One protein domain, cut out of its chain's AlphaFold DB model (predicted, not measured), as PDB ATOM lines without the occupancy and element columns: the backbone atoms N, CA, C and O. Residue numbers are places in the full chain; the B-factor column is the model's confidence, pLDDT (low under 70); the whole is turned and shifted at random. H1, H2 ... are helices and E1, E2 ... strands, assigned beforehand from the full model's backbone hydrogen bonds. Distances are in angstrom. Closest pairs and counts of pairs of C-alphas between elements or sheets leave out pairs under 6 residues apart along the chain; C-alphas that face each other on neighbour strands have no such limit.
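What this domain is: This is residues 633 to 788 of the 790 residues of an uncharacterized protein of Pyxidicoccus fallax (UniProt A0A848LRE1). A twisted four-stranded sheet makes the body, with the helices H2 and H3 packed over one face and H1 near its E4 edge. From the E4 side the long helix H4 reaches far out from the sheet, and after a link H5 comes back to it, crossing near the start of H4; this helical arm makes much of the length. The printed part has 156 residues, with three named helices, then four strands in the order E1 E2 E3 E4 across an antiparallel sheet, then two more helices, of mixed class. It is compact, with a radius of gyration of the C-alphas of 16.9 A, and only just elongated, spanning 55 by 36 by 25 A.

How they stand to each other: E1, residues 685 to 688, E2, residues 693 to 698, E3, residues 709 to 715, and E4, residues 726 to 730, form a meander, each strand the antiparallel neighbour of the one before, in three hairpins. N 687 and O 695 are 2.8 A apart between E1 and E2, N 696 and O 711 are 3.0 A apart between E2 and E3, and N 730 and O 712 are 2.8 A apart between E3 and E4, within hydrogen-bond range. H3, residues 663 to 672, is on the sheet at a height of 10.6 A, over E1 and E2, and runs along the strands, at 17 degrees to E2 on the local plane. H2, residues 650 to 653, is on the same face as H3, at a height of 7.4 A, only just over E3 with 3 of its C-alphas. H1, residues 637 to 645, is on the sheet too; its closest C-alphas with E4 are those of Val 639 and Ala 727, 5.3 A apart. With H3 it makes two layers, helices on one face of a sheet. H5, residues 770 to 784, only grazes the sheet with residues 783 to 784. H4, residues 741 to 759, is not on the sheet; its residues 741 to 748 alone touch H5, closest at the C-alphas of Gln 741 and Glu 777, 6.6 A, at a steep tilt of 64 degrees, opposite ways. Every O i to N i+4 pair is within hydrogen-bond range in H1, H3, H4 and H5; H2 is too short for one.

Where its parts are: H1 begins at C-alpha 637 (102.323, 134.427, 84.067). H4 is 26.2 A long, H5 20.7 A, E3 19.4 A, E2 16.9 A and H3 14.4 A. H5 ends at C-alpha 784 (116.888, 127.224, 98.578).

The domain as a whole: The C-alphas of Pro 680 and Gly 762 are farthest apart, 56.9 A. The printed part has no cut, and the link H3 to E1 is long. Confidence is under 70 at residues 679 to 682 and 761 to 763.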
ATOM      1  N   PRO A 633     107.447 140.463  92.156       72.75
ATOM      2  CA  PRO A 633     107.262 141.229  90.925       72.75
ATOM      3  C   PRO A 633     107.820 140.570  89.656       72.75
ATOM      4  O   PRO A 633     107.505 141.042  88.562       72.75
ATOM      5  N   ILE A 634     108.677 139.545  89.763       77.75
ATOM      6  CA  ILE A 634     109.355 138.934  88.603       77.75
ATOM      7  C   ILE A 634     108.709 137.643  88.106       77.75
ATOM      8  O   ILE A 634     109.158 137.079  87.106       77.75
ATOM      9  N   TRP A 635     107.663 137.163  88.776       84.19
ATOM     10  CA  TRP A 635     106.988 135.945  88.353       84.19
ATOM     11  C   TRP A 635     106.328 136.121  86.988       84.19
ATOM     12  O   TRP A 635     105.442 136.959  86.807       84.19
ATOM     13  N   ASN A 636     106.731 135.281  86.034       86.00
ATOM     14  CA  ASN A 636     106.032 135.183  84.760       86.00
ATOM     15  C   ASN A 636     104.613 134.618  84.969       86.00
ATOM     16  O   ASN A 636     104.315 133.983  85.987       86.00
ATOM     17  N   THR A 637     103.734 134.835  83.990       88.75
ATOM     18  CA  THR A 637     102.323 134.427  84.067       88.75
ATOM     19  C   THR A 637     102.168 132.936  84.360       88.75
ATOM     20  O   THR A 637     101.383 132.568  85.224       88.75
ATOM     21  N   LYS A 638     102.990 132.078  83.742       91.31
ATOM     22  CA  LYS A 638     102.936 130.622  83.944       91.31
ATOM     23  C   LYS A 638     103.202 130.229  85.404       91.31
ATOM     24  O   LYS A 638     102.515 129.362  85.937       91.31
ATOM     25  N   VAL A 639     104.184 130.853  86.057       91.19
ATOM     26  CA  VAL A 639     104.503 130.605  87.474       91.19
ATOM     27  C   VAL A 639     103.396 131.141  88.381       91.19
ATOM     28  O   VAL A 639     102.955 130.430  89.285       91.19
ATOM     29  N   ARG A 640     102.879 132.347  88.106       88.44
ATOM     30  CA  ARG A 640     101.747 132.912  88.861       88.44
ATOM     31  C   ARG A 640     100.505 132.030  88.774       88.44
ATOM     32  O   ARG A 640      99.890 131.755  89.800       88.44
ATOM     33  N   ASP A 641     100.173 131.550  87.581       90.75
ATOM     34  CA  ASP A 641      99.027 130.672  87.365       90.75
ATOM     35  C   ASP A 641      99.192 129.358  88.129       90.75
ATOM     36  O   ASP A 641      98.256 128.896  88.775       90.75
ATOM     37  N   THR A 642     100.389 128.769  88.128       93.38
ATOM     38  CA  THR A 642     100.682 127.563  88.915       93.38
ATOM     39  C   THR A 642     100.475 127.775  90.417       93.38
ATOM     40  O   THR A 642      99.824 126.951  91.062       93.38
ATOM     41  N   LEU A 643     100.997 128.866  90.976       90.62
ATOM     42  CA  LEU A 643     101.043 129.067  92.428       90.62
ATOM     43  C   LEU A 643      99.759 129.657  93.014       90.62
ATOM     44  O   LEU A 643      99.392 129.314  94.135       90.62
ATOM     45  N   PHE A 644      99.093 130.549  92.278       88.62
ATOM     46  CA  PHE A 644      97.990 131.357  92.806       88.62
ATOM     47  C   PHE A 644      96.639 131.034  92.167       88.62
ATOM     48  O   PHE A 644      95.620 131.184  92.832       88.62
ATOM     49  N   VAL A 645      96.610 130.570  90.912       89.25
ATOM     50  CA  VAL A 645      95.353 130.193  90.235       89.25
ATOM     51  C   VAL A 645      95.063 128.706  90.426       89.25
ATOM     52  O   VAL A 645      93.986 128.334  90.877       89.25
ATOM     53  N   LYS A 646      96.040 127.844  90.129       91.38
ATOM     54  CA  LYS A 646      95.950 126.390  90.341       91.38
ATOM     55  C   LYS A 646      96.214 125.983  91.793       91.38
ATOM     56  O   LYS A 646      95.925 124.849  92.155       91.38
ATOM     57  N   ASN A 647      96.767 126.896  92.597       91.19
ATOM     58  CA  ASN A 647      97.112 126.699  94.004       91.19
ATOM     59  C   ASN A 647      97.960 125.438  94.276       91.19
ATOM     60  O   ASN A 647      97.743 124.727  95.257       91.19
ATOM     61  N   LEU A 648      98.921 125.146  93.393       94.56
ATOM     62  CA  LEU A 648      99.822 124.001  93.559       94.56
ATOM     63  C   LEU A 648     100.868 124.260  94.655       94.56
ATOM     64  O   LEU A 648     101.189 125.405  94.980       94.56
ATOM     65  N   GLY A 649     101.418 123.185  95.221       93.50
ATOM     66  CA  GLY A 649     102.494 123.262  96.212       93.50
ATOM     67  C   GLY A 649     102.042 123.649  97.624       93.50
ATOM     68  O   GLY A 649     102.815 124.231  98.384       93.50
ATOM     69  N   GLY A 650     100.776 123.426  97.985       94.00
ATOM     70  CA  GLY A 650     100.278 123.668  99.341       94.00
ATOM     71  C   GLY A 650     100.980 122.793 100.385       94.00
ATOM     72  O   GLY A 650     101.392 123.296 101.428       94.00
ATOM     73  N   THR A 651     101.197 121.513 100.078       95.31
ATOM     74  CA  THR A 651     101.817 120.557 100.998       95.31
ATOM     75  C   THR A 651     103.258 120.945 101.311       95.31
ATOM     76  O   THR A 651     103.601 121.057 102.487       95.31
ATOM     77  N   VAL A 652     104.091 121.235 100.304       95.12
ATOM     78  CA  VAL A 652     105.495 121.626 100.531       95.12
ATOM     79  C   VAL A 652     105.626 122.929 101.322       95.12
ATOM     80  O   VAL A 652     106.493 123.023 102.186       95.12
ATOM     81  N   ARG A 653     104.731 123.902 101.094       93.12
ATOM     82  CA  ARG A 653     104.674 125.173 101.841       93.12
ATOM     83  C   ARG A 653     104.204 125.010 103.289       93.12
ATOM     84  O   ARG A 653     104.375 125.921 104.087       93.12
ATOM     85  N   SER A 654     103.583 123.877 103.620       93.06
ATOM     86  CA  SER A 654     103.114 123.558 104.974       93.06
ATOM     87  C   SER A 654     104.095 122.694 105.772       93.06
ATOM     88  O   SER A 654     103.837 122.385 106.938       93.06
ATOM     89  N   LEU A 655     105.198 122.260 105.151       93.56
ATOM     90  CA  LEU A 655     106.207 121.467 105.838       93.56
ATOM     91  C   LEU A 655     106.906 122.317 106.909       93.56
ATOM     92  O   LEU A 655     107.160 123.503 106.683       93.56
ATOM     93  N   PRO A 656     107.253 121.719 108.062       92.50
ATOM     94  CA  PRO A 656     108.083 122.393 109.047       92.50
ATOM     95  C   PRO A 656     109.482 122.699 108.484       92.50
ATOM     96  O   PRO A 656     109.877 122.218 107.414       92.50
ATOM     97  N   SER A 657     110.229 123.503 109.241       92.81
ATOM     98  CA  SER A 657     111.674 123.682 109.071       92.81
ATOM     99  C   SER A 657     112.352 122.313 109.085       92.81
ATOM    100  O   SER A 657     112.110 121.542 110.009       92.81
ATOM    101  N   MET A 658     113.160 122.004 108.071       92.38
ATOM    102  CA  MET A 658     113.906 120.742 107.957       92.38
ATOM    103  C   MET A 658     115.418 120.935 108.104       92.38
ATOM    104  O   MET A 658     116.171 119.964 108.069       92.38
ATOM    105  N   LYS A 659     115.875 122.178 108.290       91.00
ATOM    106  CA  LYS A 659     117.280 122.487 108.544       91.00
ATOM    107  C   LYS A 659     117.794 121.752 109.783       91.00
ATOM    108  O   LYS A 659     117.220 121.890 110.862       91.00
ATOM    109  N   GLY A 660     118.888 121.010 109.617       90.19
ATOM    110  CA  GLY A 660     119.541 120.248 110.689       90.19
ATOM    111  C   GLY A 660     118.819 118.961 111.108       90.19
ATOM    112  O   GLY A 660     119.253 118.316 112.056       90.19
ATOM    113  N   MET A 661     117.737 118.564 110.428       92.44
ATOM    114  CA  MET A 661     117.147 117.236 110.636       92.44
ATOM    115  C   MET A 661     118.065 116.151 110.071       92.44
ATOM    116  O   MET A 661     118.757 116.369 109.069       92.44
ATOM    117  N   ILE A 662     118.033 114.966 110.677       92.75
ATOM    118  CA  ILE A 662     118.688 113.785 110.103       92.75
ATOM    119  C   ILE A 662     117.849 113.219 108.950       92.75
ATOM    120  O   ILE A 662     116.633 113.417 108.872       92.75
ATOM    121  N   LEU A 663     118.499 112.514 108.022       91.00
ATOM    122  CA  LEU A 663     117.876 112.056 106.779       91.00
ATOM    123  C   LEU A 663     116.653 111.157 107.027       91.00
ATOM    124  O   LEU A 663     115.628 111.308 106.360       91.00
ATOM    125  N   GLU A 664     116.739 110.251 107.995       90.62
ATOM    126  CA  GLU A 664     115.674 109.308 108.335       90.62
ATOM    127  C   GLU A 664     114.416 110.024 108.848       90.62
ATOM    128  O   GLU A 664     113.296 109.644 108.496       90.62
ATOM    129  N   GLU A 665     114.586 111.092 109.632       93.69
ATOM    130  CA  GLU A 665     113.481 111.921 110.128       93.69
ATOM    131  C   GLU A 665     112.774 112.640 108.983       93.69
ATOM    132  O   GLU A 665     111.542 112.641 108.914       93.69
ATOM    133  N   VAL A 666     113.546 113.192 108.041       94.44
ATOM    134  CA  VAL A 666     112.995 113.824 106.839       94.44
ATOM    135  C   VAL A 666     112.190 112.808 106.034       94.44
ATOM    136  O   VAL A 666     111.033 113.060 105.710       94.44
ATOM    137  N   GLN A 667     112.750 111.634 105.739       93.69
ATOM    138  CA  GLN A 667     112.063 110.604 104.951       93.69
ATOM    139  C   GLN A 667     110.766 110.119 105.617       93.69
ATOM    140  O   GLN A 667     109.748 109.923 104.938       93.69
ATOM    141  N   LEU A 668     110.779 109.961 106.943       94.31
ATOM    142  CA  LEU A 668     109.592 109.609 107.717       94.31
ATOM    143  C   LEU A 668     108.524 110.705 107.625       94.31
ATOM    144  O   LEU A 668     107.363 110.406 107.331       94.31
ATOM    145  N   LEU A 669     108.912 111.968 107.819       96.12
ATOM    146  CA  LEU A 669     108.017 113.120 107.720       96.12
ATOM    147  C   LEU A 669     107.384 113.226 106.327       96.12
ATOM    148  O   LEU A 669     106.173 113.421 106.216       96.12
ATOM    149  N   LEU A 670     108.171 113.072 105.261       96.50
ATOM    150  CA  LEU A 670     107.668 113.125 103.886       96.50
ATOM    151  C   LEU A 670     106.632 112.032 103.626       96.50
ATOM    152  O   LEU A 670     105.556 112.319 103.096       96.50
ATOM    153  N   SER A 671     106.907 110.810 104.080       95.25
ATOM    154  CA  SER A 671     105.969 109.688 103.973       95.25
ATOM    155  C   SER A 671     104.659 109.973 104.723       95.25
ATOM    156  O   SER A 671     103.575 109.777 104.178       95.25
ATOM    157  N   GLN A 672     104.738 110.510 105.947       96.00
ATOM    158  CA  GLN A 672     103.564 110.906 106.742       96.00
ATOM    159  C   GLN A 672     102.753 112.035 106.093       96.00
ATOM    160  O   GLN A 672     101.537 112.107 106.263       96.00
ATOM    161  N   LYS A 673     103.415 112.919 105.342       95.81
ATOM    162  CA  LYS A 673     102.794 114.025 104.603       95.81
ATOM    163  C   LYS A 673     102.320 113.622 103.202       95.81
ATOM    164  O   LYS A 673     101.943 114.491 102.422       95.81
ATOM    165  N   GLY A 674     102.309 112.323 102.896       95.56
ATOM    166  CA  GLY A 674     101.757 111.778 101.657       95.56
ATOM    167  C   GLY A 674     102.662 111.933 100.436       95.56
ATOM    168  O   GLY A 674     102.186 111.770  99.312       95.56
ATOM    169  N   PHE A 675     103.943 112.264 100.618       96.56
ATOM    170  CA  PHE A 675     104.893 112.245  99.510       96.56
ATOM    171  C   PHE A 675     105.238 110.806  99.124       96.56
ATOM    172  O   PHE A 675     105.440 109.937  99.971       96.56
ATOM    173  N   ILE A 676     105.371 110.578  97.823       94.19
ATOM    174  CA  ILE A 676     105.748 109.305  97.225       94.19
ATOM    175  C   ILE A 676     107.199 109.413  96.760       94.19
ATOM    176  O   ILE A 676     107.543 110.289  95.962       94.19
ATOM    177  N   LYS A 677     108.059 108.520  97.255       92.50
ATOM    178  CA  LYS A 677     109.446 108.384  96.794       92.50
ATOM    179  C   LYS A 677     109.466 107.699  95.428       92.50
ATOM    180  O   LYS A 677     108.898 106.622  95.276       92.50
ATOM    181  N   HIS A 678     110.172 108.278  94.460       86.75
ATOM    182  CA  HIS A 678     110.306 107.715  93.109       86.75
ATOM    183  C   HIS A 678     111.686 107.103  92.814       86.75
ATOM    184  O   HIS A 678     111.874 106.560  91.730       86.75
ATOM    185  N   SER A 679     112.662 107.211  93.725       69.56
ATOM    186  CA  SER A 679     114.084 107.005  93.390       69.56
ATOM    187  C   SER A 679     114.464 105.577  92.954       69.56
ATOM    188  O   SER A 679     114.137 104.615  93.655       69.56
ATOM    189  N   PRO A 680     115.292 105.477  91.890       55.34
ATOM    190  CA  PRO A 680     116.375 104.503  91.786       55.34
ATOM    191  C   PRO A 680     117.789 105.138  91.719       55.34
ATOM    192  O   PRO A 680     118.757 104.401  91.549       55.34
ATOM    193  N   ASP A 681     117.943 106.467  91.822       64.81
ATOM    194  CA  ASP A 681     119.245 107.155  91.729       64.81
ATOM    195  C   ASP A 681     119.883 107.351  93.126       64.81
ATOM    196  O   ASP A 681     119.307 108.047  93.971       64.81
ATOM    197  N   PRO A 682     121.069 106.768  93.399       64.50
ATOM    198  CA  PRO A 682     121.769 106.937  94.673       64.50
ATOM    199  C   PRO A 682     122.324 108.357  94.899       64.50
ATOM    200  O   PRO A 682     122.705 108.682  96.025       64.50
ATOM    201  N   ALA A 683     122.394 109.205  93.867       77.94
ATOM    202  CA  ALA A 683     122.895 110.574  93.982       77.94
ATOM    203  C   ALA A 683     121.823 111.575  94.449       77.94
ATOM    204  O   ALA A 683     122.158 112.566  95.104       77.94
ATOM    205  N   GLN A 684     120.545 111.335  94.137       86.69
ATOM    206  CA  GLN A 684     119.449 112.231  94.503       86.69
ATOM    207  C   GLN A 684     118.124 111.477  94.672       86.69
ATOM    208  O   GLN A 684     117.633 110.819  93.758       86.69
ATOM    209  N   GLU A 685     117.483 111.633  95.827       91.50
ATOM    210  CA  GLU A 685     116.121 111.158  96.047       91.50
ATOM    211  C   GLU A 685     115.110 112.197  95.577       91.50
ATOM    212  O   GLU A 685     115.223 113.371  95.924       91.50
ATOM    213  N   VAL A 686     114.085 111.760  94.847       93.94
ATOM    214  CA  VAL A 686     112.964 112.614  94.445       93.94
ATOM    215  C   VAL A 686     111.678 112.088  95.064       93.94
ATOM    216  O   VAL A 686     111.318 110.919  94.898       93.94
ATOM    217  N   TRP A 687     110.994 112.976  95.773       95.00
ATOM    218  CA  TRP A 687     109.729 112.744  96.449       95.00
ATOM    219  C   TRP A 687     108.686 113.689  95.863       95.00
ATOM    220  O   TRP A 687     108.933 114.892  95.794       95.00
ATOM    221  N   THR A 688     107.529 113.178  95.447       96.12
ATOM    222  CA  THR A 688     106.464 114.012  94.863       96.12
ATOM    223  C   THR A 688     105.136 113.831  95.581       96.12
ATOM    224  O   THR A 688     104.908 112.823  96.242       96.12
ATOM    225  N   HIS A 689     104.255 114.817  95.465       96.75
ATOM    226  CA  HIS A 689     102.908 114.783  96.022       96.75
ATOM    227  C   HIS A 689     101.881 115.214  94.962       96.75
ATOM    228  O   HIS A 689     102.199 115.920  93.998       96.75
ATOM    229  N   ALA A 690     100.625 114.803  95.145       95.06
ATOM    230  CA  ALA A 690      99.539 114.992  94.177       95.06
ATOM    231  C   ALA A 690      99.181 116.464  93.888       95.06
ATOM    232  O   ALA A 690      98.533 116.755  92.887       95.06
ATOM    233  N   ASP A 691      99.613 117.397  94.736       95.06
ATOM    234  CA  ASP A 691      99.402 118.840  94.570       95.06
ATOM    235  C   ASP A 691     100.556 119.547  93.830       95.06
ATOM    236  O   ASP A 691     100.622 120.775  93.823       95.06
ATOM    237  N   GLY A 692     101.494 118.795  93.244       95.19
ATOM    238  CA  GLY A 692     102.668 119.345  92.558       95.19
ATOM    239  C   GLY A 692     103.828 119.732  93.476       95.19
ATOM    240  O   GLY A 692     104.814 120.280  92.990       95.19
ATOM    241  N   SER A 693     103.740 119.443  94.777       97.62
ATOM    242  CA  SER A 693     104.864 119.564  95.708       97.62
ATOM    243  C   SER A 693     105.953 118.530  95.415       97.62
ATOM    244  O   SER A 693     105.658 117.356  95.172       97.62
ATOM    245  N   ILE A 694     107.215 118.952  95.499       96.56
ATOM    246  CA  ILE A 694     108.393 118.107  95.285       96.56
ATOM    247  C   ILE A 694     109.419 118.364  96.384       96.56
ATOM    248  O   ILE A 694     109.672 119.511  96.752       96.56
ATOM    249  N   ILE A 695     110.048 117.294  96.866       96.00
ATOM    250  CA  ILE A 695     111.274 117.360  97.660       96.00
ATOM    251  C   ILE A 695     112.373 116.589  96.938       96.00
ATOM    252  O   ILE A 695     112.200 115.416  96.598       96.00
ATOM    253  N   ARG A 696     113.519 117.239  96.731       93.81
ATOM    254  CA  ARG A 696     114.740 116.577  96.256       93.81
ATOM    255  C   ARG A 696     115.756 116.522  97.365       93.81
ATOM    256  O   ARG A 696     116.100 117.568  97.897       93.81
ATOM    257  N   ILE A 697     116.276 115.343  97.667       93.94
ATOM    258  CA  ILE A 697     117.289 115.155  98.703       93.94
ATOM    259  C   ILE A 697     118.576 114.703  98.028       93.94
ATOM    260  O   ILE A 697     118.563 113.733  97.281       93.94
ATOM    261  N   ALA A 698     119.681 115.393  98.280       92.75
ATOM    262  CA  ALA A 698     121.019 114.951  97.917       92.75
ATOM    263  C   ALA A 698     121.669 114.348  99.174       92.75
ATOM    264  O   ALA A 698     122.295 115.088  99.937       92.75
ATOM    265  N   PRO A 699     121.499 113.037  99.441       89.38
ATOM    266  CA  PRO A 699     121.897 112.432 100.714       89.38
ATOM    267  C   PRO A 699     123.411 112.478 100.952       89.38
ATOM    268  O   PRO A 699     123.842 112.536 102.093       89.38
ATOM    269  N   ASN A 700     124.212 112.516  99.883       89.00
ATOM    270  CA  ASN A 700     125.674 112.618  99.940       89.00
ATOM    271  C   ASN A 700     126.186 114.013  99.531       89.00
ATOM    272  O   ASN A 700     127.368 114.185  99.236       89.00
ATOM    273  N   GLY A 701     125.286 114.997  99.432       87.44
ATOM    274  CA  GLY A 701     125.587 116.300  98.852       87.44
ATOM    275  C   GLY A 701     125.838 116.264  97.338       87.44
ATOM    276  O   GLY A 701     125.537 115.304  96.633       87.44
ATOM    277  N   THR A 702     126.360 117.369  96.819       86.00
ATOM    278  CA  THR A 702     126.722 117.594  95.412       86.00
ATOM    279  C   THR A 702     128.102 118.259  95.338       86.00
ATOM    280  O   THR A 702     128.539 118.838  96.333       86.00
ATOM    281  N   PRO A 703     128.789 118.284  94.178       81.25
ATOM    282  CA  PRO A 703     130.092 118.949  94.057       81.25
ATOM    283  C   PRO A 703     130.104 120.424  94.501       81.25
ATOM    284  O   PRO A 703     131.106 120.893  95.027       81.25
ATOM    285  N   GLY A 704     128.994 121.149  94.315       77.38
ATOM    286  CA  GLY A 704     128.854 122.544  94.756       77.38
ATOM    287  C   GLY A 704     128.382 122.714  96.205       77.38
ATOM    288  O   GLY A 704     128.522 123.795  96.767       77.38
ATOM    289  N   ARG A 705     127.821 121.664  96.814       84.38
ATOM    290  CA  ARG A 705     127.352 121.625  98.209       84.38
ATOM    291  C   ARG A 705     127.606 120.226  98.771       84.38
ATOM    292  O   ARG A 705     126.716 119.386  98.663       84.38
ATOM    293  N   PRO A 706     128.800 119.953  99.324       86.56
ATOM    294  CA  PRO A 706     129.226 118.593  99.664       86.56
ATOM    295  C   PRO A 706     128.501 118.007 100.880       86.56
ATOM    296  O   PRO A 706     128.600 116.811 101.124       86.56
ATOM    297  N   ARG A 707     127.777 118.833 101.644       89.12
ATOM    298  CA  ARG A 707     126.964 118.375 102.774       89.12
ATOM    299  C   ARG A 707     125.602 117.851 102.299       89.12
ATOM    300  O   ARG A 707     125.090 118.354 101.288       89.12
ATOM    301  N   PRO A 708     125.010 116.870 103.004       91.44
ATOM    302  CA  PRO A 708     123.642 116.438 102.754       91.44
ATOM    303  C   PRO A 708     122.685 117.629 102.803       91.44
ATOM    304  O   PRO A 708     122.750 118.454 103.710       91.44
ATOM    305  N   HIS A 709     121.818 117.754 101.808       93.69
ATOM    306  CA  HIS A 709     120.863 118.859 101.742       93.69
ATOM    307  C   HIS A 709     119.632 118.463 100.935       93.69
ATOM    308  O   HIS A 709     119.658 117.504 100.159       93.69
ATOM    309  N   LEU A 710     118.562 119.237 101.072       94.94
ATOM    310  CA  LEU A 710     117.352 119.081 100.277       94.94
ATOM    311  C   LEU A 710     116.912 120.377  99.602       94.94
ATOM    312  O   LEU A 710     117.337 121.472  99.959       94.94
ATOM    313  N   LYS A 711     116.023 120.246  98.620       94.94
ATOM    314  CA  LYS A 711     115.323 121.349  97.960       94.94
ATOM    315  C   LYS A 711     113.831 121.111  98.083       94.94
ATOM    316  O   LYS A 711     113.364 119.999  97.833       94.94
ATOM    317  N   LYS A 712     113.101 122.164  98.430       96.50
ATOM    318  CA  LYS A 712     111.641 122.191  98.398       96.50
ATOM    319  C   LYS A 712     111.197 122.875  97.106       96.50
ATOM    320  O   LYS A 712     111.674 123.965  96.797       96.50
ATOM    321  N   GLU A 713     110.327 122.243  96.331       96.62
ATOM    322  CA  GLU A 713     110.003 122.651  94.959       96.62
ATOM    323  C   GLU A 713     108.503 122.531  94.664       96.62
ATOM    324  O   GLU A 713     107.787 121.741  95.283       96.62
ATOM    325  N   VAL A 714     108.030 123.319  93.695       97.25
ATOM    326  CA  VAL A 714     106.670 123.233  93.147       97.25
ATOM    327  C   VAL A 714     106.759 123.055  91.637       97.25
ATOM    328  O   VAL A 714     107.388 123.869  90.963       97.25
ATOM    329  N   ALA A 715     106.117 122.023  91.096       96.69
ATOM    330  CA  ALA A 715     106.013 121.802  89.656       96.69
ATOM    331  C   ALA A 715     104.811 122.520  89.034       96.69
ATOM    332  O   ALA A 715     103.772 122.737  89.661       96.69
ATOM    333  N   HIS A 716     104.934 122.852  87.750       95.25
ATOM    334  CA  HIS A 716     103.821 123.330  86.940       95.25
ATOM    335  C   HIS A 716     102.756 122.252  86.722       95.25
ATOM    336  O   HIS A 716     101.570 122.587  86.606       95.25
ATOM    337  N   THR A 717     103.181 120.988  86.654       95.19
ATOM    338  CA  THR A 717     102.337 119.818  86.419       95.19
ATOM    339  C   THR A 717     102.487 118.826  87.577       95.19
ATOM    340  O   THR A 717     103.585 118.309  87.791       95.19
ATOM    341  N   PRO A 718     101.412 118.502  88.322       93.31
ATOM    342  CA  PRO A 718     101.483 117.497  89.376       93.31
ATOM    343  C   PRO A 718     102.020 116.153  88.879       93.31
ATOM    344  O   PRO A 718     101.638 115.681  87.808       93.31
ATOM    345  N   GLY A 719     102.921 115.549  89.654       85.31
ATOM    346  CA  GLY A 719     103.563 114.281  89.307       85.31
ATOM    347  C   GLY A 719     104.681 114.373  88.262       85.31
ATOM    348  O   GLY A 719     105.261 113.342  87.946       85.31
ATOM    349  N   LYS A 720     105.022 115.559  87.739       91.38
ATOM    350  CA  LYS A 720     106.260 115.765  86.968       91.38
ATOM    351  C   LYS A 720     107.348 116.342  87.856       91.38
ATOM    352  O   LYS A 720     107.078 117.228  88.653       91.38
ATOM    353  N   TRP A 721     108.577 115.868  87.682       90.69
ATOM    354  CA  TRP A 721     109.746 116.313  88.446       90.69
ATOM    355  C   TRP A 721     110.969 116.532  87.550       90.69
ATOM    356  O   TRP A 721     112.109 116.424  87.996       90.69
ATOM    357  N   ASP A 722     110.769 116.843  86.277       90.38
ATOM    358  CA  ASP A 722     111.862 117.323  85.436       90.38
ATOM    359  C   ASP A 722     112.205 118.759  85.833       90.38
ATOM    360  O   ASP A 722     111.301 119.554  86.093       90.38
ATOM    361  N   ASP A 723     113.491 119.123  85.827       86.88
ATOM    362  CA  ASP A 723     113.918 120.490  86.150       86.88
ATOM    363  C   ASP A 723     113.177 121.525  85.284       86.88
ATOM    364  O   ASP A 723     112.753 122.561  85.778       86.88
ATOM    365  N   ALA A 724     112.912 121.233  84.009       90.19
ATOM    366  CA  ALA A 724     112.185 122.144  83.120       90.19
ATOM    367  C   ALA A 724     110.705 122.391  83.504       90.19
ATOM    368  O   ALA A 724     110.102 123.338  82.995       90.19
ATOM    369  N   ASP A 725     110.106 121.552  84.359       94.00
ATOM    370  CA  ASP A 725     108.716 121.705  84.816       94.00
ATOM    371  C   ASP A 725     108.606 122.350  86.207       94.00
ATOM    372  O   ASP A 725     107.497 122.605  86.674       94.00
ATOM    373  N   ILE A 726     109.723 122.661  86.869       94.75
ATOM    374  CA  ILE A 726     109.707 123.306  88.185       94.75
ATOM    375  C   ILE A 726     109.338 124.786  88.041       94.75
ATOM    376  O   ILE A 726     110.013 125.556  87.367       94.75
ATOM    377  N   ALA A 727     108.263 125.198  88.706       94.06
ATOM    378  CA  ALA A 727     107.786 126.575  88.704       94.06
ATOM    379  C   ALA A 727     108.618 127.468  89.634       94.06
ATOM    380  O   ALA A 727     108.994 128.585  89.272       94.06
ATOM    381  N   CYS A 728     108.893 126.987  90.846       94.31
ATOM    382  CA  CYS A 728     109.685 127.703  91.838       94.31
ATOM    383  C   CYS A 728     110.261 126.749  92.888       94.31
ATOM    384  O   CYS A 728     109.873 125.582  92.990       94.31
ATOM    385  N   LYS A 729     111.160 127.290  93.707       95.19
ATOM    386  CA  LYS A 729     111.615 126.680  94.954       95.19
ATOM    387  C   LYS A 729     110.923 127.328  96.145       95.19
ATOM    388  O   LYS A 729     110.384 128.431  96.046       95.19
ATOM    389  N   VAL A 730     110.960 126.630  97.268       94.25
ATOM    390  CA  VAL A 730     110.441 127.079  98.556       94.25
ATOM    391  C   VAL A 730     111.595 127.046  99.556       94.25
ATOM    392  O   VAL A 730     112.333 126.065  99.623       94.25
ATOM    393  N   THR A 731     111.810 128.126 100.296       92.25
ATOM    394  CA  THR A 731     112.829 128.149 101.353       92.25
ATOM    395  C   THR A 731     112.365 127.343 102.562       92.25
ATOM    396  O   THR A 731     111.197 126.964 102.676       92.25
ATOM    397  N   ASP A 732     113.262 127.110 103.518       90.25
ATOM    398  CA  ASP A 732     112.873 126.442 104.763       90.25
ATOM    399  C   ASP A 732     111.894 127.269 105.616       90.25
ATOM    400  O   ASP A 732     111.078 126.713 106.345       90.25
ATOM    401  N   SER A 733     111.922 128.594 105.441       86.38
ATOM    402  CA  SER A 733     110.978 129.569 105.998       86.38
ATOM    403  C   SER A 733     109.712 129.771 105.148       86.38
ATOM    404  O   SER A 733     108.967 130.721 105.375       86.38
ATOM    405  N   ASN A 734     109.453 128.889 104.177       88.75
ATOM    406  CA  ASN A 734     108.269 128.890 103.309       88.75
ATOM    407  C   ASN A 734     108.139 130.091 102.354       88.75
ATOM    408  O   ASN A 734     107.046 130.406 101.879       88.75
ATOM    409  N   VAL A 735     109.258 130.728 102.004       89.56
ATOM    410  CA  VAL A 735     109.305 131.811 101.013       89.56
ATOM    411  C   VAL A 735     109.455 131.232  99.610       89.56
ATOM    412  O   VAL A 735     110.248 130.320  99.377       89.56
ATOM    413  N   LEU A 736     108.703 131.770  98.650       91.38
ATOM    414  CA  LEU A 736     108.776 131.364  97.248       91.38
ATOM    415  C   LEU A 736     109.932 132.075  96.549       91.38
ATOM    416  O   LEU A 736     109.973 133.303  96.498       91.38
ATOM    417  N   VAL A 737     110.849 131.302  95.969       93.12
ATOM    418  CA  VAL A 737     112.049 131.825  95.304       93.12
ATOM    419  C   VAL A 737     112.243 131.189  93.931       93.12
ATOM    420  O   VAL A 737     111.755 130.079  93.691       93.12
ATOM    421  N   PRO A 738     112.902 131.873  92.978       92.50
ATOM    422  CA  PRO A 738     113.027 131.362  91.620       92.50
ATOM    423  C   PRO A 738     113.708 129.998  91.569       92.50
ATOM    424  O   PRO A 738     114.546 129.673  92.411       92.50
ATOM    425  N   GLN A 739     113.340 129.201  90.565       90.06
ATOM    426  CA  GLN A 739     113.893 127.865  90.369       90.06
ATOM    427  C   GLN A 739     115.417 127.903  90.167       90.06
ATOM    428  O   GLN A 739     116.152 127.112  90.770       90.06
ATOM    429  N   GLY A 740     115.881 128.803  89.300       88.12
ATOM    430  CA  GLY A 740     117.259 128.869  88.841       88.12
ATOM    431  C   GLY A 740     117.977 130.149  89.250       88.12
ATOM    432  O   GLY A 740     117.380 131.186  89.550       88.12
ATOM    433  N   GLN A 741     119.307 130.065  89.220       88.44
ATOM    434  CA  GLN A 741     120.210 131.172  89.529       88.44
ATOM    435  C   GLN A 741     120.027 132.345  88.554       88.44
ATOM    436  O   GLN A 741     120.125 133.503  88.949       88.44
ATOM    437  N   LYS A 742     119.712 132.065  87.282       88.06
ATOM    438  CA  LYS A 742     119.510 133.095  86.254       88.06
ATOM    439  C   LYS A 742     118.287 133.962  86.561       88.06
ATOM    440  O   LYS A 742     118.355 135.186  86.461       88.06
ATOM    441  N   GLU A 743     117.183 133.333  86.944       87.88
ATOM    442  CA  GLU A 743     115.942 133.998  87.327       87.88
ATOM    443  C   GLU A 743     116.115 134.755  88.650       87.88
ATOM    444  O   GLU A 743     115.676 135.901  88.759       87.88
ATOM    445  N   ALA A 744     116.827 134.165  89.620       90.50
ATOM    446  CA  ALA A 744     117.201 134.840  90.861       90.50
ATOM    447  C   ALA A 744     118.027 136.111  90.592       90.50
ATOM    448  O   ALA A 744     117.673 137.183  91.079       90.50
ATOM    449  N   ARG A 745     119.055 136.042  89.732       90.56
ATOM    450  CA  ARG A 745     119.859 137.211  89.325       90.56
ATOM    451  C   ARG A 745     119.008 138.310  88.699       90.56
ATOM    452  O   ARG A 745     119.214 139.484  88.997       90.56
ATOM    453  N   ALA A 746     118.054 137.952  87.839       88.50
ATOM    454  CA  ALA A 746     117.143 138.925  87.238       88.50
ATOM    455  C   ALA A 746     116.283 139.630  88.305       88.50
ATOM    456  O   ALA A 746     116.128 140.852  88.254       88.50
ATOM    457  N   GLY A 747     115.791 138.879  89.296       88.81
ATOM    458  CA  GLY A 747     115.091 139.419  90.465       88.81
ATOM    459  C   GLY A 747     115.944 140.369  91.288       88.81
ATOM    460  O   GLY A 747     115.536 141.503  91.530       88.81
ATOM    461  N   PHE A 748     117.156 139.947  91.639       91.25
ATOM    462  CA  PHE A 748     118.092 140.770  92.394       91.25
ATOM    463  C   PHE A 748     118.487 142.049  91.650       91.25
ATOM    464  O   PHE A 748     118.507 143.112  92.260       91.25
ATOM    465  N   ASN A 749     118.743 141.995  90.339       90.50
ATOM    466  CA  ASN A 749     119.047 143.194  89.551       90.50
ATOM    467  C   ASN A 749     117.885 144.184  89.549       90.50
ATOM    468  O   ASN A 749     118.088 145.385  89.728       90.50
ATOM    469  N   ARG A 750     116.657 143.688  89.366       88.81
ATOM    470  CA  ARG A 750     115.467 144.536  89.407       88.81
ATOM    471  C   ARG A 750     115.300 145.183  90.781       88.81
ATOM    472  O   ARG A 750     115.203 146.406  90.851       88.81
ATOM    473  N   TRP A 751     115.334 144.381  91.845       89.38
ATOM    474  CA  TRP A 751     115.270 144.868  93.224       89.38
ATOM    475  C   TRP A 751     116.353 145.913  93.504       89.38
ATOM    476  O   TRP A 751     116.058 146.974  94.043       89.38
ATOM    477  N   PHE A 752     117.597 145.653  93.101       89.38
ATOM    478  CA  PHE A 752     118.725 146.536  93.372       89.38
ATOM    479  C   PHE A 752     118.566 147.897  92.689       89.38
ATOM    480  O   PHE A 752     118.791 148.933  93.315       89.38
ATOM    481  N   ARG A 753     118.121 147.912  91.425       87.31
ATOM    482  CA  ARG A 753     117.807 149.155  90.707       87.31
ATOM    483  C   ARG A 753     116.708 149.942  91.419       87.31
ATOM    484  O   ARG A 753     116.891 151.132  91.662       87.31
ATOM    485  N   GLU A 754     115.608 149.277  91.777       86.69
ATOM    486  CA  GLU A 754     114.477 149.888  92.487       86.69
ATOM    487  C   GLU A 754     114.925 150.463  93.845       86.69
ATOM    488  O   GLU A 754     114.649 151.626  94.152       86.69
ATOM    489  N   ALA A 755     115.706 149.705  94.617       86.50
ATOM    490  CA  ALA A 755     116.227 150.122  95.915       86.50
ATOM    491  C   ALA A 755     117.193 151.314  95.814       86.50
ATOM    492  O   ALA A 755     117.085 152.258  96.597       86.50
ATOM    493  N   MET A 756     118.093 151.330  94.823       83.88
ATOM    494  CA  MET A 756     118.982 152.476  94.598       83.88
ATOM    495  C   MET A 756     118.204 153.746  94.248       83.88
ATOM    496  O   MET A 756     118.502 154.817  94.777       83.88
ATOM    497  N   THR A 757     117.186 153.632  93.388       82.69
ATOM    498  CA  THR A 757     116.343 154.782  93.026       82.69
ATOM    499  C   THR A 757     115.488 155.274  94.189       82.69
ATOM    500  O   THR A 757     115.262 156.476  94.310       82.69
ATOM    501  N   ALA A 758     115.048 154.372  95.071       80.25
ATOM    502  CA  ALA A 758     114.292 154.731  96.264       80.25
ATOM    503  C   ALA A 758     115.163 155.446  97.310       80.25
ATOM    504  O   ALA A 758     114.683 156.353  97.987       80.25
ATOM    505  N   LYS A 759     116.447 155.076  97.422       74.31
ATOM    506  CA  LYS A 759     117.363 155.647  98.418       74.31
ATOM    507  C   LYS A 759     117.744 157.104  98.138       74.31
ATOM    508  O   LYS A 759     117.923 157.871  99.081       74.31
ATOM    509  N   SER A 760     117.914 157.498  96.874       70.44
ATOM    510  CA  SER A 760     118.351 158.856  96.526       70.44
ATOM    511  C   SER A 760     117.696 159.367  95.245       70.44
ATOM    512  O   SER A 760     117.828 158.763  94.177       70.44
ATOM    513  N   LYS A 761     117.047 160.538  95.349       54.88
ATOM    514  CA  LYS A 761     116.507 161.316  94.223       54.88
ATOM    515  C   LYS A 761     117.669 161.873  93.383       54.88
ATOM    516  O   LYS A 761     118.038 163.031  93.516       54.88
ATOM    517  N   GLY A 762     118.282 161.022  92.566       56.12
ATOM    518  CA  GLY A 762     119.445 161.363  91.738       56.12
ATOM    519  C   GLY A 762     120.416 160.205  91.494       56.12
ATOM    520  O   GLY A 762     121.320 160.338  90.673       56.12
ATOM    521  N   ALA A 763     120.241 159.060  92.164       66.31
ATOM    522  CA  ALA A 763     121.065 157.883  91.911       66.31
ATOM    523  C   ALA A 763     120.785 157.293  90.518       66.31
ATOM    524  O   ALA A 763     119.645 156.987  90.165       66.31
ATOM    525  N   THR A 764     121.840 157.075  89.732       73.12
ATOM    526  CA  THR A 764     121.753 156.339  88.466       73.12
ATOM    527  C   THR A 764     121.559 154.853  88.744       73.12
ATOM    528  O   THR A 764     122.457 154.197  89.279       73.12
ATOM    529  N   ALA A 765     120.399 154.313  88.368       75.62
ATOM    530  CA  ALA A 765     120.138 152.881  88.438       75.62
ATOM    531  C   ALA A 765     121.169 152.112  87.593       75.62
ATOM    532  O   ALA A 765     121.366 152.409  86.416       75.62
ATOM    533  N   ARG A 766     121.808 151.106  88.193       89.38
ATOM    534  CA  ARG A 766     122.697 150.163  87.502       89.38
ATOM    535  C   ARG A 766     122.365 148.738  87.907       89.38
ATOM    536  O   ARG A 766     121.743 148.518  88.945       89.38
ATOM    537  N   ASP A 767     122.832 147.786  87.115       88.38
ATOM    538  CA  ASP A 767     122.852 146.383  87.516       88.38
ATOM    539  C   ASP A 767     123.894 146.104  88.590       88.38
ATOM    540  O   ASP A 767     124.858 146.860  88.765       88.38
ATOM    541  N   LEU A 768     123.691 144.990  89.289       88.75
ATOM    542  CA  LEU A 768     124.671 144.402  90.190       88.75
ATOM    543  C   LEU A 768     125.955 144.111  89.417       88.75
ATOM    544  O   LEU A 768     125.930 143.590  88.299       88.75
ATOM    545  N   ASN A 769     127.093 144.422  90.027       88.81
ATOM    546  CA  ASN A 769     128.372 143.964  89.506       88.81
ATOM    547  C   ASN A 769     128.571 142.466  89.807       88.81
ATOM    548  O   ASN A 769     127.803 141.854  90.550       88.81
ATOM    549  N   THR A 770     129.629 141.868  89.257       86.69
ATOM    550  CA  THR A 770     129.908 140.430  89.410       86.69
ATOM    551  C   THR A 770     130.012 139.985  90.872       86.69
ATOM    552  O   THR A 770     129.499 138.926  91.220       86.69
ATOM    553  N   SER A 771     130.644 140.786  91.737       83.88
ATOM    554  CA  SER A 771     130.814 140.452  93.157       83.88
ATOM    555  C   SER A 771     129.499 140.559  93.927       83.88
ATOM    556  O   SER A 771     129.197 139.706  94.755       83.88
ATOM    557  N   GLU A 772     128.712 141.599  93.658       86.69
ATOM    558  CA  GLU A 772     127.397 141.811  94.265       86.69
ATOM    559  C   GLU A 772     126.412 140.712  93.856       86.69
ATOM    560  O   GLU A 772     125.711 140.155  94.700       86.69
ATOM    561  N   ALA A 773     126.401 140.358  92.568       87.56
ATOM    562  CA  ALA A 773     125.586 139.270  92.051       87.56
ATOM    563  C   ALA A 773     125.973 137.931  92.693       87.56
ATOM    564  O   ALA A 773     125.089 137.205  93.133       87.56
ATOM    565  N   ALA A 774     127.271 137.632  92.815       86.56
ATOM    566  CA  ALA A 774     127.737 136.397  93.446       86.56
ATOM    567  C   ALA A 774     127.308 136.288  94.921       86.56
ATOM    568  O   ALA A 774     126.862 135.224  95.345       86.56
ATOM    569  N   MET A 775     127.384 137.381  95.691       85.50
ATOM    570  CA  MET A 775     126.936 137.395  97.091       85.50
ATOM    571  C   MET A 775     125.430 137.128  97.218       85.50
ATOM    572  O   MET A 775     125.017 136.278  98.000       85.50
ATOM    573  N   LEU A 776     124.603 137.812  96.424       87.56
ATOM    574  CA  LEU A 776     123.145 137.637  96.469       87.56
ATOM    575  C   LEU A 776     122.711 136.252  95.968       87.56
ATOM    576  O   LEU A 776     121.799 135.636  96.516       87.56
ATOM    577  N   GLU A 777     123.396 135.717  94.963       87.88
ATOM    578  CA  GLU A 777     123.162 134.354  94.488       87.88
ATOM    579  C   GLU A 777     123.515 133.302  95.529       87.88
ATOM    580  O   GLU A 777     122.799 132.309  95.634       87.88
ATOM    581  N   GLN A 778     124.565 133.528  96.319       86.19
ATOM    582  CA  GLN A 778     124.906 132.652  97.430       86.19
ATOM    583  C   GLN A 778     123.789 132.644  98.484       86.19
ATOM    584  O   GLN A 778     123.365 131.568  98.895       86.19
ATOM    585  N   ILE A 779     123.230 133.813  98.824       85.94
ATOM    586  CA  ILE A 779     122.083 133.938  99.743       85.94
ATOM    587  C   ILE A 779     120.883 133.131  99.237       85.94
ATOM    588  O   ILE A 779     120.302 132.331  99.971       85.94
ATOM    589  N   TRP A 780     120.523 133.295  97.960       90.06
ATOM    590  CA  TRP A 780     119.459 132.501  97.343       90.06
ATOM    591  C   TRP A 780     119.783 131.001  97.355       90.06
ATOM    592  O   TRP A 780     118.905 130.174  97.621       90.06
ATOM    593  N   ALA A 781     121.031 130.627  97.071       88.25
ATOM    594  CA  ALA A 781     121.449 129.235  97.050       88.25
ATOM    595  C   ALA A 781     121.341 128.608  98.448       88.25
ATOM    596  O   ALA A 781     120.811 127.505  98.550       88.25
ATOM    597  N   ASP A 782     121.770 129.308  99.502       86.06
ATOM    598  CA  ASP A 782     121.703 128.843 100.894       86.06
ATOM    599  C   ASP A 782     120.264 128.739 101.399       86.06
ATOM    600  O   ASP A 782     119.912 127.783 102.082       86.06
ATOM    601  N   ALA A 783     119.395 129.672 101.012       87.69
ATOM    602  CA  ALA A 783     117.991 129.622 101.402       87.69
ATOM    603  C   ALA A 783     117.190 128.532 100.667       87.69
ATOM    604  O   ALA A 783     116.203 128.022 101.197       87.69
ATOM    605  N   SER A 784     117.589 128.192  99.436       90.88
ATOM    606  CA  SER A 784     116.888 127.224  98.578       90.88
ATOM    607  C   SER A 784     117.441 125.794  98.646       90.88
ATOM    608  O   SER A 784     116.825 124.880  98.090       90.88
ATOM    609  N   HIS A 785     118.581 125.596  99.316       92.00
ATOM    610  CA  HIS A 785     119.187 124.293  99.591       92.00
ATOM    611  C   HIS A 785     119.326 124.135 101.105       92.00
ATOM    612  O   HIS A 785     120.234 124.686 101.719       92.00
ATOM    613  N   VAL A 786     118.395 123.398 101.698       92.62
ATOM    614  CA  VAL A 786     118.287 123.225 103.144       92.62
ATOM    615  C   VAL A 786     119.268 122.147 103.583       92.62
ATOM    616  O   VAL A 786     119.068 120.977 103.256       92.62
ATOM    617  N   ASP A 787     120.327 122.543 104.286       90.81
ATOM    618  CA  ASP A 787     121.301 121.610 104.856       90.81
ATOM    619  C   ASP A 787     120.627 120.674 105.874       90.81
ATOM    620  O   ASP A 787     119.875 121.114 106.752       90.81
ATOM    621  N   LEU A 788     120.922 119.386 105.743       87.88
ATOM    622  CA  LEU A 788     120.584 118.335 106.699       87.88
ATOM    623  C   LEU A 788     121.809 118.068 107.593       87.88
ATOM    624  O   LEU A 788     122.918 118.430 107.199       87.88
TER     625      LEU A 788